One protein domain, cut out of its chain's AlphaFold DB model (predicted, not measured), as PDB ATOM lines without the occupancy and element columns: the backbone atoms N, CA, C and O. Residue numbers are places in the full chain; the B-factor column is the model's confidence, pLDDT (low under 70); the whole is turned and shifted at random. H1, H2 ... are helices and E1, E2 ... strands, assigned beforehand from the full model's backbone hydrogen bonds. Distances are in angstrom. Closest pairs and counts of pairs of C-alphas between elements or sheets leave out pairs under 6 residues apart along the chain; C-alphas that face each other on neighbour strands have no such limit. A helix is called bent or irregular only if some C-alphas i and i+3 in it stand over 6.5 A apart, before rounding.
ATOM      1  N   ALA A   7     -15.760 -45.787 -36.754       94.50
ATOM      2  CA  ALA A   7     -16.029 -44.935 -35.598       94.50
ATOM      3  C   ALA A   7     -14.898 -43.922 -35.365       94.50
ATOM      4  O   ALA A   7     -15.167 -42.726 -35.244       94.50
ATOM      5  N   THR A   8     -13.634 -44.360 -35.395       94.06
ATOM      6  CA  THR A   8     -12.494 -43.438 -35.312       94.06
ATOM      7  C   THR A   8     -12.453 -42.502 -36.518       94.06
ATOM      8  O   THR A   8     -12.187 -41.315 -36.351       94.06
ATOM      9  N   ALA A   9     -12.778 -42.971 -37.728       94.44
ATOM     10  CA  ALA A   9     -12.815 -42.108 -38.912       94.44
ATOM     11  C   ALA A   9     -13.877 -40.997 -38.805       94.44
ATOM     12  O   ALA A   9     -13.614 -39.857 -39.188       94.44
ATOM     13  N   GLN A  10     -15.055 -41.307 -38.258       95.06
ATOM     14  CA  GLN A  10     -16.094 -40.314 -37.965       95.06
ATOM     15  C   GLN A  10     -15.623 -39.315 -36.908       95.06
ATOM     16  O   GLN A  10     -15.677 -38.113 -37.152       95.06
ATOM     17  N   PHE A  11     -15.058 -39.799 -35.798       94.81
ATOM     18  CA  PHE A  11     -14.501 -38.941 -34.751       94.81
ATOM     19  C   PHE A  11     -13.436 -37.976 -35.292       94.81
ATOM     20  O   PHE A  11     -13.443 -36.789 -34.971       94.81
ATOM     21  N   VAL A  12     -12.539 -38.457 -36.157       94.25
ATOM     22  CA  VAL A  12     -11.516 -37.618 -36.797       94.25
ATOM     23  C   VAL A  12     -12.145 -36.609 -37.764       94.25
ATOM     24  O   VAL A  12     -11.714 -35.460 -37.790       94.25
ATOM     25  N   SER A  13     -13.169 -36.992 -38.530       94.62
ATOM     26  CA  SER A  13     -13.900 -36.071 -39.413       94.62
ATOM     27  C   SER A  13     -14.531 -34.920 -38.620       94.62
ATOM     28  O   SER A  13     -14.359 -33.751 -38.977       94.62
ATOM     29  N   ASP A  14     -15.165 -35.239 -37.492       94.44
ATOM     30  CA  ASP A  14     -15.782 -34.256 -36.603       94.44
ATOM     31  C   ASP A  14     -14.737 -33.357 -35.927       94.44
ATOM     32  O   ASP A  14     -14.939 -32.146 -35.819       94.44
ATOM     33  N   LEU A  15     -13.587 -33.921 -35.538       93.88
ATOM     34  CA  LEU A  15     -12.468 -33.181 -34.951       93.88
ATOM     35  C   LEU A  15     -11.859 -32.160 -35.925       93.88
ATOM     36  O   LEU A  15     -11.446 -31.077 -35.511       93.88
ATOM     37  N   LEU A  16     -11.796 -32.491 -37.218       94.00
ATOM     38  CA  LEU A  16     -11.340 -31.572 -38.266       94.00
ATOM     39  C   LEU A  16     -12.373 -30.483 -38.556       94.00
ATOM     40  O   LEU A  16     -12.011 -29.340 -38.842       94.00
ATOM     41  N   GLY A  17     -13.652 -30.840 -38.474       93.25
ATOM     42  CA  GLY A  17     -14.774 -29.943 -38.673       93.25
ATOM     43  C   GLY A  17     -15.188 -29.779 -40.138       93.25
ATOM     44  O   GLY A  17     -14.859 -30.566 -41.030       93.25
ATOM     45  N   GLN A  18     -15.975 -28.734 -40.383       93.88
ATOM     46  CA  GLN A  18     -16.608 -28.471 -41.675       93.88
ATOM     47  C   GLN A  18     -16.006 -27.241 -42.355       93.88
ATOM     48  O   GLN A  18     -15.700 -26.237 -41.713       93.88
ATOM     49  N   ALA A  19     -15.891 -27.310 -43.675       92.12
ATOM     50  CA  ALA A  19     -15.551 -26.199 -44.544       92.12
ATOM     51  C   ALA A  19     -16.770 -25.734 -45.347       92.12
ATOM     52  O   ALA A  19     -17.714 -26.483 -45.610       92.12
ATOM     53  N   THR A  20     -16.727 -24.474 -45.765       93.12
ATOM     54  CA  THR A  20     -17.710 -23.915 -46.693       93.12
ATOM     55  C   THR A  20     -17.210 -24.113 -48.116       93.12
ATOM     56  O   THR A  20     -16.125 -23.649 -48.462       93.12
ATOM     57  N   VAL A  21     -18.005 -24.787 -48.941       91.12
ATOM     58  CA  VAL A  21     -17.736 -25.013 -50.362       91.12
ATOM     59  C   VAL A  21     -18.736 -24.209 -51.190       91.12
ATOM     60  O   VAL A  21     -19.931 -24.204 -50.897       91.12
ATOM     61  N   GLU A  22     -18.260 -23.529 -52.232       92.31
ATOM     62  CA  GLU A  22     -19.123 -22.874 -53.218       92.31
ATOM     63  C   GLU A  22     -19.566 -23.883 -54.281       92.31
ATOM     64  O   GLU A  22     -18.765 -24.353 -55.089       92.31
ATOM     65  N   ALA A  23     -20.856 -24.198 -54.314       91.56
ATOM     66  CA  ALA A  23     -21.469 -24.972 -55.379       91.56
ATOM     67  C   ALA A  23     -21.963 -24.027 -56.483       91.56
ATOM     68  O   ALA A  23     -22.814 -23.165 -56.244       91.56
ATOM     69  N   ARG A  24     -21.436 -24.199 -57.701       91.88
ATOM     70  CA  ARG A  24     -21.844 -23.452 -58.898       91.88
ATOM     71  C   ARG A  24     -22.672 -24.354 -59.803       91.88
ATOM     72  O   ARG A  24     -22.178 -25.364 -60.295       91.88
ATOM     73  N   SER A  25     -23.932 -23.996 -60.012       89.50
ATOM     74  CA  SER A  25     -24.835 -24.681 -60.933       89.50
ATOM     75  C   SER A  25     -24.955 -23.865 -62.210       89.50
ATOM     76  O   SER A  25     -25.358 -22.706 -62.163       89.50
ATOM     77  N   HIS A  26     -24.671 -24.495 -63.345       89.69
ATOM     78  CA  HIS A  26     -24.900 -23.924 -64.667       89.69
ATOM     79  C   HIS A  26     -26.185 -24.518 -65.242       89.69
ATOM     80  O   HIS A  26     -26.269 -25.730 -65.445       89.69
ATOM     81  N   ARG A  27     -27.195 -23.684 -65.486       84.81
ATOM     82  CA  ARG A  27     -28.434 -24.074 -66.166       84.81
ATOM     83  C   ARG A  27     -28.383 -23.529 -67.586       84.81
ATOM     84  O   ARG A  27     -28.037 -22.377 -67.783       84.81
ATOM     85  N   LYS A  28     -28.699 -24.357 -68.577       83.31
ATOM     86  CA  LYS A  28     -28.849 -23.934 -69.978       83.31
ATOM     87  C   LYS A  28     -30.290 -24.192 -70.396       83.31
ATOM     88  O   LYS A  28     -30.773 -25.301 -70.146       83.31
ATOM     89  N   HIS A  29     -30.979 -23.236 -71.017       75.44
ATOM     90  CA  HIS A  29     -32.292 -23.524 -71.581       75.44
ATOM     91  C   HIS A  29     -32.129 -24.216 -72.937       75.44
ATOM     92  O   HIS A  29     -31.661 -23.645 -73.915       75.44
ATOM     93  N   ALA A  30     -32.514 -25.492 -72.990       71.12
ATOM     94  CA  ALA A  30     -32.500 -26.307 -74.203       71.12
ATOM     95  C   ALA A  30     -33.735 -26.022 -75.089       71.12
ATOM     96  O   ALA A  30     -34.497 -26.929 -75.415       71.12
ATOM     97  N   GLY A  39     -26.839 -19.146 -70.555       78.50
ATOM     98  CA  GLY A  39     -27.606 -19.748 -69.463       78.50
ATOM     99  C   GLY A  39     -27.167 -19.370 -68.036       78.50
ATOM    100  O   GLY A  39     -26.010 -19.035 -67.773       78.50
ATOM    101  N   ASP A  40     -28.109 -19.464 -67.098       84.94
ATOM    102  CA  ASP A  40     -27.959 -18.976 -65.729       84.94
ATOM    103  C   ASP A  40     -26.874 -19.698 -64.915       84.94
ATOM    104  O   ASP A  40     -26.806 -20.934 -64.846       84.94
ATOM    105  N   ILE A  41     -26.074 -18.909 -64.191       88.56
ATOM    106  CA  ILE A  41     -25.090 -19.391 -63.218       88.56
ATOM    107  C   ILE A  41     -25.599 -19.072 -61.816       88.56
ATOM    108  O   ILE A  41     -25.647 -17.919 -61.399       88.56
ATOM    109  N   SER A  42     -25.958 -20.105 -61.060       91.38
ATOM    110  CA  SER A  42     -26.343 -19.976 -59.654       91.38
ATOM    111  C   SER A  42     -25.180 -20.392 -58.757       91.38
ATOM    112  O   SER A  42     -24.690 -21.516 -58.869       91.38
ATOM    113  N   ILE A  43     -24.747 -19.506 -57.860       92.69
ATOM    114  CA  ILE A  43     -23.706 -19.784 -56.861       92.69
ATOM    115  C   ILE A  43     -24.390 -19.945 -55.502       92.69
ATOM    116  O   ILE A  43     -25.154 -19.081 -55.082       92.69
ATOM    117  N   SER A  44     -24.120 -21.050 -54.816       93.06
ATOM    118  CA  SER A  44     -24.626 -21.325 -53.468       93.06
ATOM    119  C   SER A  44     -23.486 -21.770 -52.561       93.06
ATOM    120  O   SER A  44     -22.581 -22.473 -53.003       93.06
ATOM    121  N   SER A  45     -23.506 -21.364 -51.296       94.19
ATOM    122  CA  SER A  45     -22.546 -21.822 -50.292       94.19
ATOM    123  C   SER A  45     -23.129 -23.006 -49.519       94.19
ATOM    124  O   SER A  45     -24.257 -22.957 -49.030       94.19
ATOM    125  N   GLN A  46     -22.370 -24.094 -49.421       93.75
ATOM    126  CA  GLN A  46     -22.765 -25.317 -48.723       93.75
ATOM    127  C   GLN A  46     -21.731 -25.675 -47.658       93.75
ATOM    128  O   GLN A  46     -20.535 -25.447 -47.835       93.75
ATOM    129  N   LYS A  47     -22.190 -26.247 -46.544       93.88
ATOM    130  CA  LYS A  47     -21.311 -26.789 -45.505       93.88
ATOM    131  C   LYS A  47     -20.971 -28.235 -45.855       93.88
ATOM    132  O   LYS A  47     -21.879 -29.037 -46.064       93.88
ATOM    133  N   ARG A  48     -19.683 -28.569 -45.914       94.44
ATOM    134  CA  ARG A  48     -19.181 -29.923 -46.180       94.44
ATOM    135  C   ARG A  48     -18.076 -30.257 -45.171       94.44
ATOM    136  O   ARG A  48     -17.277 -29.370 -44.878       94.44
ATOM    137  N   PRO A  49     -17.996 -31.483 -44.627       94.44
ATOM    138  CA  PRO A  49     -16.833 -31.890 -43.834       94.44
ATOM    139  C   PRO A  49     -15.538 -31.680 -44.628       94.44
ATOM    140  O   PRO A  49     -15.522 -31.891 -45.843       94.44
ATOM    141  N   LEU A  50     -14.472 -31.246 -43.947       94.12
ATOM    142  CA  LEU A  50     -13.160 -31.037 -44.574       94.12
ATOM    143  C   LEU A  50     -12.622 -32.327 -45.199       94.12
ATOM    144  O   LEU A  50     -12.128 -32.308 -46.322       94.12
ATOM    145  N   LEU A  51     -12.747 -33.426 -44.458       93.88
ATOM    146  CA  LEU A  51     -12.425 -34.778 -44.886       93.88
ATOM    147  C   LEU A  51     -13.582 -35.683 -44.487       93.88
ATOM    148  O   LEU A  51     -13.965 -35.735 -43.317       93.88
ATOM    149  N   THR A  52     -14.152 -36.382 -45.458       94.62
ATOM    150  CA  THR A  52     -15.177 -37.392 -45.198       94.62
ATOM    151  C   THR A  52     -14.554 -38.617 -44.516       94.62
ATOM    152  O   THR A  52     -13.377 -38.912 -44.737       94.62
ATOM    153  N   PRO A  53     -15.323 -39.383 -43.724       94.62
ATOM    154  CA  PRO A  53     -14.805 -40.589 -43.071       94.62
ATOM    155  C   PRO A  53     -14.195 -41.599 -44.057       94.62
ATOM    156  O   PRO A  53     -13.187 -42.231 -43.767       94.62
ATOM    157  N   ASP A  54     -14.765 -41.696 -45.258       94.19
ATOM    158  CA  ASP A  54     -14.302 -42.589 -46.327       94.19
ATOM    159  C   ASP A  54     -13.002 -42.098 -47.006       94.19
ATOM    160  O   ASP A  54     -12.184 -42.892 -47.471       94.19
ATOM    161  N   GLU A  55     -12.758 -40.784 -47.035       93.31
ATOM    162  CA  GLU A  55     -11.458 -40.221 -47.435       93.31
ATOM    163  C   GLU A  55     -10.387 -40.473 -46.361       93.31
ATOM    164  O   GLU A  55      -9.242 -40.757 -46.702       93.31
ATOM    165  N   ILE A  56     -10.754 -40.438 -45.074       94.25
ATOM    166  CA  ILE A  56      -9.842 -40.721 -43.953       94.25
ATOM    167  C   ILE A  56      -9.415 -42.194 -43.956       94.25
ATOM    168  O   ILE A  56      -8.231 -42.484 -43.799       94.25
ATOM    169  N   LEU A  57     -10.354 -43.120 -44.176       92.38
ATOM    170  CA  LEU A  57     -10.065 -44.559 -44.244       92.38
ATOM    171  C   LEU A  57      -9.182 -44.933 -45.442       92.38
ATOM    172  O   LEU A  57      -8.458 -45.924 -45.389       92.38
ATOM    173  N   ARG A  58      -9.232 -44.145 -46.521       92.19
ATOM    174  CA  ARG A  58      -8.421 -44.350 -47.733       92.19
ATOM    175  C   ARG A  58      -7.178 -43.466 -47.787       92.19
ATOM    176  O   ARG A  58      -6.516 -43.413 -48.825       92.19
ATOM    177  N   LEU A  59      -6.852 -42.777 -46.695       91.69
ATOM    178  CA  LEU A  59      -5.669 -41.935 -46.633       91.69
ATOM    179  C   LEU A  59      -4.403 -42.789 -46.767       91.69
ATOM    180  O   LEU A  59      -4.262 -43.820 -46.108       91.69
ATOM    181  N   ASP A  60      -3.469 -42.345 -47.609       92.19
ATOM    182  CA  ASP A  60      -2.210 -43.062 -47.799       92.19
ATOM    183  C   ASP A  60      -1.399 -43.129 -46.496       92.19
ATOM    184  O   ASP A  60      -1.313 -42.167 -45.730       92.19
ATOM    185  N   HIS A  61      -0.738 -44.263 -46.277       89.06
ATOM    186  CA  HIS A  61       0.048 -44.568 -45.090       89.06
ATOM    187  C   HIS A  61       1.232 -43.624 -44.900       89.06
ATOM    188  O   HIS A  61       1.693 -43.459 -43.766       89.06
ATOM    189  N   ARG A  62       1.738 -43.025 -45.984       91.19
ATOM    190  CA  ARG A  62       2.788 -42.001 -45.925       91.19
ATOM    191  C   ARG A  62       2.271 -40.664 -45.439       91.19
ATOM    192  O   ARG A  62       3.042 -39.914 -44.860       91.19
ATOM    193  N   ASN A  63       0.988 -40.381 -45.599       92.50
ATOM    194  CA  ASN A  63       0.409 -39.129 -45.153       92.50
ATOM    195  C   ASN A  63      -0.058 -39.238 -43.695       92.50
ATOM    196  O   ASN A  63      -0.340 -40.313 -43.159       92.50
ATOM    197  N   ALA A  64      -0.096 -38.097 -43.024       92.94
ATOM    198  CA  ALA A  64      -0.558 -37.936 -41.662       92.94
ATOM    199  C   ALA A  64      -1.298 -36.606 -41.538       92.94
ATOM    200  O   ALA A  64      -0.987 -35.629 -42.218       92.94
ATOM    201  N   ILE A  65      -2.277 -36.576 -40.645       93.31
ATOM    202  CA  ILE A  65      -3.010 -35.360 -40.317       93.31
ATOM    203  C   ILE A  65      -2.494 -34.876 -38.968       93.31
ATOM    204  O   ILE A  65      -2.523 -35.617 -37.986       93.31
ATOM    205  N   VAL A  66      -1.999 -33.643 -38.928       94.06
ATOM    206  CA  VAL A  66      -1.471 -33.012 -37.719       94.06
ATOM    207  C   VAL A  66      -2.419 -31.904 -37.295       94.06
ATOM    208  O   VAL A  66      -2.712 -30.982 -38.059       94.06
ATOM    209  N   ILE A  67      -2.892 -31.998 -36.056       93.44
ATOM    210  CA  ILE A  67      -3.801 -31.028 -35.454       93.44
ATOM    211  C   ILE A  67      -3.031 -30.307 -34.352       93.44
ATOM    212  O   ILE A  67      -2.741 -30.879 -33.304       93.44
ATOM    213  N   LEU A  68      -2.671 -29.049 -34.610       93.94
ATOM    214  CA  LEU A  68      -2.010 -28.176 -33.642       93.94
ATOM    215  C   LEU A  68      -3.022 -27.182 -33.080       93.94
ATOM    216  O   LEU A  68      -3.848 -26.628 -33.809       93.94
ATOM    217  N   ARG A  69      -2.946 -26.917 -31.774       94.50
ATOM    218  CA  ARG A  69      -3.837 -25.955 -31.121       94.50
ATOM    219  C   ARG A  69      -3.678 -24.571 -31.762       94.50
ATOM    220  O   ARG A  69      -2.574 -24.044 -31.848       94.50
ATOM    221  N   GLY A  70      -4.795 -23.973 -32.172       93.12
ATOM    222  CA  GLY A  70      -4.821 -22.631 -32.768       93.12
ATOM    223  C   GLY A  70      -4.391 -22.572 -34.236       93.12
ATOM    224  O   GLY A  70      -4.364 -21.486 -34.806       93.12
ATOM    225  N   GLN A  71      -4.088 -23.713 -34.859       93.44
ATOM    226  CA  GLN A  71      -3.766 -23.800 -36.279       93.44
ATOM    227  C   GLN A  71      -4.826 -24.606 -37.024       93.44
ATOM    228  O   GLN A  71      -5.564 -25.404 -36.444       93.44
ATOM    229  N   LYS A  72      -4.894 -24.390 -38.339       92.62
ATOM    230  CA  LYS A  72      -5.693 -25.244 -39.220       92.62
ATOM    231  C   LYS A  72      -5.055 -26.636 -39.287       92.62
ATOM    232  O   LYS A  72      -3.829 -26.726 -39.201       92.62
ATOM    233  N   PRO A  73      -5.850 -27.703 -39.455       93.81
ATOM    234  CA  PRO A  73      -5.302 -29.040 -39.621       93.81
ATOM    235  C   PRO A  73      -4.385 -29.093 -40.844       93.81
ATOM    236  O   PRO A  73      -4.699 -28.532 -41.897       93.81
ATOM    237  N   LEU A  74      -3.247 -29.760 -40.685       94.12
ATOM    238  CA  LEU A  74      -2.222 -29.875 -41.714       94.12
ATOM    239  C   LEU A  74      -2.151 -31.312 -42.213       94.12
ATOM    240  O   LEU A  74      -2.104 -32.248 -41.416       94.12
ATOM    241  N   LEU A  75      -2.100 -31.471 -43.533       93.31
ATOM    242  CA  LEU A  75      -1.763 -32.737 -44.166       93.31
ATOM    243  C   LEU A  75      -0.249 -32.766 -44.394       93.31
ATOM    244  O   LEU A  75       0.283 -31.924 -45.117       93.31
ATOM    245  N   VAL A  76       0.438 -33.700 -43.746       94.69
ATOM    246  CA  VAL A  76       1.903 -33.798 -43.724       94.69
ATOM    247  C   VAL A  76       2.326 -35.186 -44.191       94.69
ATOM    248  O   VAL A  76       1.682 -36.177 -43.859       94.69
ATOM    249  N   GLU A  77       3.422 -35.273 -44.939       93.50
ATOM    250  CA  GLU A  77       4.042 -36.549 -45.298       93.50
ATOM    251  C   GLU A  77       5.015 -36.998 -44.194       93.50
ATOM    252  O   GLU A  77       5.814 -36.212 -43.680       93.50
ATOM    253  N   LYS A  78       4.950 -38.273 -43.815       91.75
ATOM    254  CA  LYS A  78       5.855 -38.898 -42.851       91.75
ATOM    255  C   LYS A  78       7.268 -38.913 -43.419       91.75
ATOM    256  O   LYS A  78       7.498 -39.311 -44.557       91.75
ATOM    257  N   MET A  79       8.222 -38.505 -42.593       90.31
ATOM    258  CA  MET A  79       9.626 -38.475 -42.974       90.31
ATOM    259  C   MET A  79      10.230 -39.880 -42.941       90.31
ATOM    260  O   MET A  79      10.115 -40.590 -41.942       90.31
ATOM    261  N   ASP A  80      10.920 -40.259 -44.017       90.62
ATOM    262  CA  ASP A  80      11.717 -41.485 -44.038       90.62
ATOM    263  C   ASP A  80      12.882 -41.378 -43.045       90.62
ATOM    264  O   ASP A  80      13.586 -40.365 -43.004       90.62
ATOM    265  N   TYR A  81      13.145 -42.452 -42.296       89.38
ATOM    266  CA  TYR A  81      14.237 -42.500 -41.315       89.38
ATOM    267  C   TYR A  81      15.610 -42.229 -41.943       89.38
ATOM    268  O   TYR A  81      16.493 -41.695 -41.282       89.38
ATOM    269  N   THR A  82      15.782 -42.528 -43.231       89.25
ATOM    270  CA  THR A  82      17.013 -42.279 -43.993       89.25
ATOM    271  C   THR A  82      17.319 -40.796 -44.188       89.25
ATOM    272  O   THR A  82      18.477 -40.428 -44.363       89.25
ATOM    273  N   LYS A  83      16.303 -39.929 -44.156       90.62
ATOM    274  CA  LYS A  83      16.464 -38.481 -44.349       90.62
ATOM    275  C   LYS A  83      16.846 -37.764 -43.053       90.62
ATOM    276  O   LYS A  83      17.215 -36.593 -43.095       90.62
ATOM    277  N   HIS A  84      16.714 -38.422 -41.901       93.44
ATOM    278  CA  HIS A  84      16.967 -37.805 -40.601       93.44
ATOM    279  C   HIS A  84      18.476 -37.554 -40.405       93.44
ATOM    280  O   HIS A  84      19.280 -38.393 -40.817       93.44
ATOM    281  N   PRO A  85      18.915 -36.453 -39.763       92.69
ATOM    282  CA  PRO A  85      20.341 -36.187 -39.529       92.69
ATOM    283  C   PRO A  85      21.043 -37.300 -38.736       92.69
ATOM    284  O   PRO A  85      22.168 -37.671 -39.064       92.69
ATOM    285  N   LEU A  86      20.351 -37.887 -37.754       91.19
ATOM    286  CA  LEU A  86      20.857 -39.006 -36.943       91.19
ATOM    287  C   LEU A  86      20.755 -40.374 -37.643       91.19
ATOM    288  O   LEU A  86      21.092 -41.396 -37.060       91.19
ATOM    289  N   SER A  87      20.303 -40.427 -38.900       90.69
ATOM    290  CA  SER A  87      20.167 -41.691 -39.644       90.69
ATOM    291  C   SER A  87      21.480 -42.466 -39.773       90.69
ATOM    292  O   SER A  87      21.462 -43.689 -39.863       90.69
ATOM    293  N   LYS A  88      22.618 -41.762 -39.739       88.69
ATOM    294  CA  LYS A  88      23.964 -42.346 -39.831       88.69
ATOM    295  C   LYS A  88      24.324 -43.232 -38.640       88.69
ATOM    296  O   LYS A  88      25.195 -44.085 -38.768       88.69
ATOM    297  N   GLU A  89      23.683 -43.017 -37.497       89.94
ATOM    298  CA  GLU A  89      23.934 -43.776 -36.269       89.94
ATOM    299  C   GLU A  89      23.115 -45.074 -36.224       89.94
ATOM    300  O   GLU A  89      23.432 -45.986 -35.459       89.94
ATOM    301  N   ILE A  90      22.092 -45.191 -37.077       89.88
ATOM    302  CA  ILE A  90      21.210 -46.354 -37.133       89.88
ATOM    303  C   ILE A  90      21.959 -47.521 -37.779       89.88
ATOM    304  O   ILE A  90      22.318 -47.485 -38.956       89.88
ATOM    305  N   LYS A  91      22.154 -48.594 -37.008       87.69
ATOM    306  CA  LYS A  91      22.701 -49.865 -37.493       87.69
ATOM    307  C   LYS A  91      21.562 -50.872 -37.666       87.69
ATOM    308  O   LYS A  91      20.759 -51.019 -36.745       87.69
ATOM    309  N   PRO A  92      21.466 -51.578 -38.806       87.88
ATOM    310  CA  PRO A  92      20.529 -52.683 -38.934       87.88
ATOM    311  C   PRO A  92      21.011 -53.834 -38.041       87.88
ATOM    312  O   PRO A  92      22.024 -54.462 -38.336       87.88
ATOM    313  N   VAL A  93      20.305 -54.083 -36.940       89.25
ATOM    314  CA  VAL A  93      20.589 -55.181 -36.005       89.25
ATOM    315  C   VAL A  93      19.368 -56.100 -35.977       89.25
ATOM    316  O   VAL A  93      18.246 -55.603 -35.825       89.25
ATOM    317  N   PRO A  94      19.530 -57.422 -36.170       91.12
ATOM    318  CA  PRO A  94      18.420 -58.354 -36.026       91.12
ATOM    319  C   PRO A  94      17.935 -58.373 -34.570       91.12
ATOM    320  O   PRO A  94      18.727 -58.259 -33.639       91.12
ATOM    321  N   ILE A  95      16.631 -58.567 -34.366       90.56
ATOM    322  CA  ILE A  95      16.001 -58.499 -33.032       90.56
ATOM    323  C   ILE A  95      16.656 -59.468 -32.032       90.56
ATOM    324  O   ILE A  95      16.774 -59.141 -30.860       90.56
ATOM    325  N   THR A  96      17.138 -60.626 -32.494       92.06
ATOM    326  CA  THR A  96      17.821 -61.633 -31.664       92.06
ATOM    327  C   THR A  96      19.104 -61.118 -31.007       92.06
ATOM    328  O   THR A  96      19.465 -61.577 -29.929       92.06
TER     329      THR A  96
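AT A GLANCE: This is residues 7 to 30 and 39 to 96 of the 197 residues of an uncharacterized protein of Caldanaerobacter subterraneus subsp. yonseiensis KB-1 (UniProt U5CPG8). The domain is a drawn-out string of small parts with no common core: a long two-stranded ribbon of E1 and E2 reaches out at one end, two small helices, H1 and H2, sit together where the ribbon's other end comes in, and a short hairpin of E3 and E4 follows beyond them. From this hairpin a tail runs on to the far end, where residues 83 to 89, of which 85 to 89 belong to H3, and residues 91 to 96 stick out free. The printed part has 82 residues, with three named helices and four named strands in the order H1, E1, E2, H2, E3, E4, H3, a mixed class of helices and strands. The strands form two separate sheets of two, E1 - E2 and E3 - E4, both antiparallel. The whole is extended, with a radius of gyration of the C-alphas of 21.1 A, and the C-alphas span 73 by 27 by 26 A, a rod in outline.

IN THESE COORDINATES: The printed part begins with helix H1, residues 7 to 16, which starts at C-alpha 7 (-16.029, -44.935, -35.598) and is 14.4 A long from first to last C-alpha. Strand E1, residues 18 to 26, is 24.9 A long and ends at C-alpha 26 (-24.900, -23.924, -64.667). Beyond the cut, strand E2, residues 41 to 49, is 24.5 A long. Helix H2 holds residues 53 to 57 and measures 6.3 A. Strands E3, residues 63 to 66, and E4, residues 74 to 77, are each 9.8 A long. Helix H3, residues 85 to 89, measures 9.0 A and ends at C-alpha 89 (23.934, -43.776, -36.269). H3 is irregular: C-alphas 85 and 88 are 7.2 A apart, against about 5 A in a regular helix.

HOW THE PARTS SIT: H1 and H2 touch, with 9 pairs of C-alphas within 8 A; the closest are those of Ala 9 and Pro 53, 4.9 A apart. H1 is joined to E1 by a tight link of one residue. E1 and E2 are antiparallel neighbours, with 156 degrees between their directions. Their C-alphas 18 and 49, which face each other, are 4.0 A apart, and at the other end of the pair C-alphas 26 and 41 face each other at 4.8 A. N 19 and O 48, and N 25 and O 42, are within hydrogen-bond range, each at 2.8 A. The closest C-alphas of H1 and E2 are those of Ser 13 and Pro 49, 6.8 A apart. E3 and E4 form a hairpin of antiparallel strands, with 145 degrees between their directions; N 64 and O 76 are 2.7 A apart, and N 74 and O 66 are 2.9 A apart. E1 and E2 are both apart from E3 and E4. H3 touches no helix and is apart from H1, H2, E1, E2 and E3. In H1 and H2 every O i to N i+4 pair is within hydrogen-bond range; in H3 0 of 1 is, while 1 of 2 O i to N i+3 pairs is within range.

THE WHOLE: The two C-alphas farthest apart are those of Ala 30 and Thr 96, 74.8 A. Residues 31 to 38 are not printed, and C-alphas 30 and 39 are 9.5 A apart across this cut, which falls in the link from E1 to E2. Of the links that are printed whole, those from H1 to E1, E2 to H2 and H2 to E3 are tight, those from E3 to E4 and E4 to H3 are short, and no link is long. Without the stretches that stand free, the body has 69 residues and spans 68 by 25 by 25 A. The mean pLDDT of the printed part is 91.5, and no printed residue is under 70.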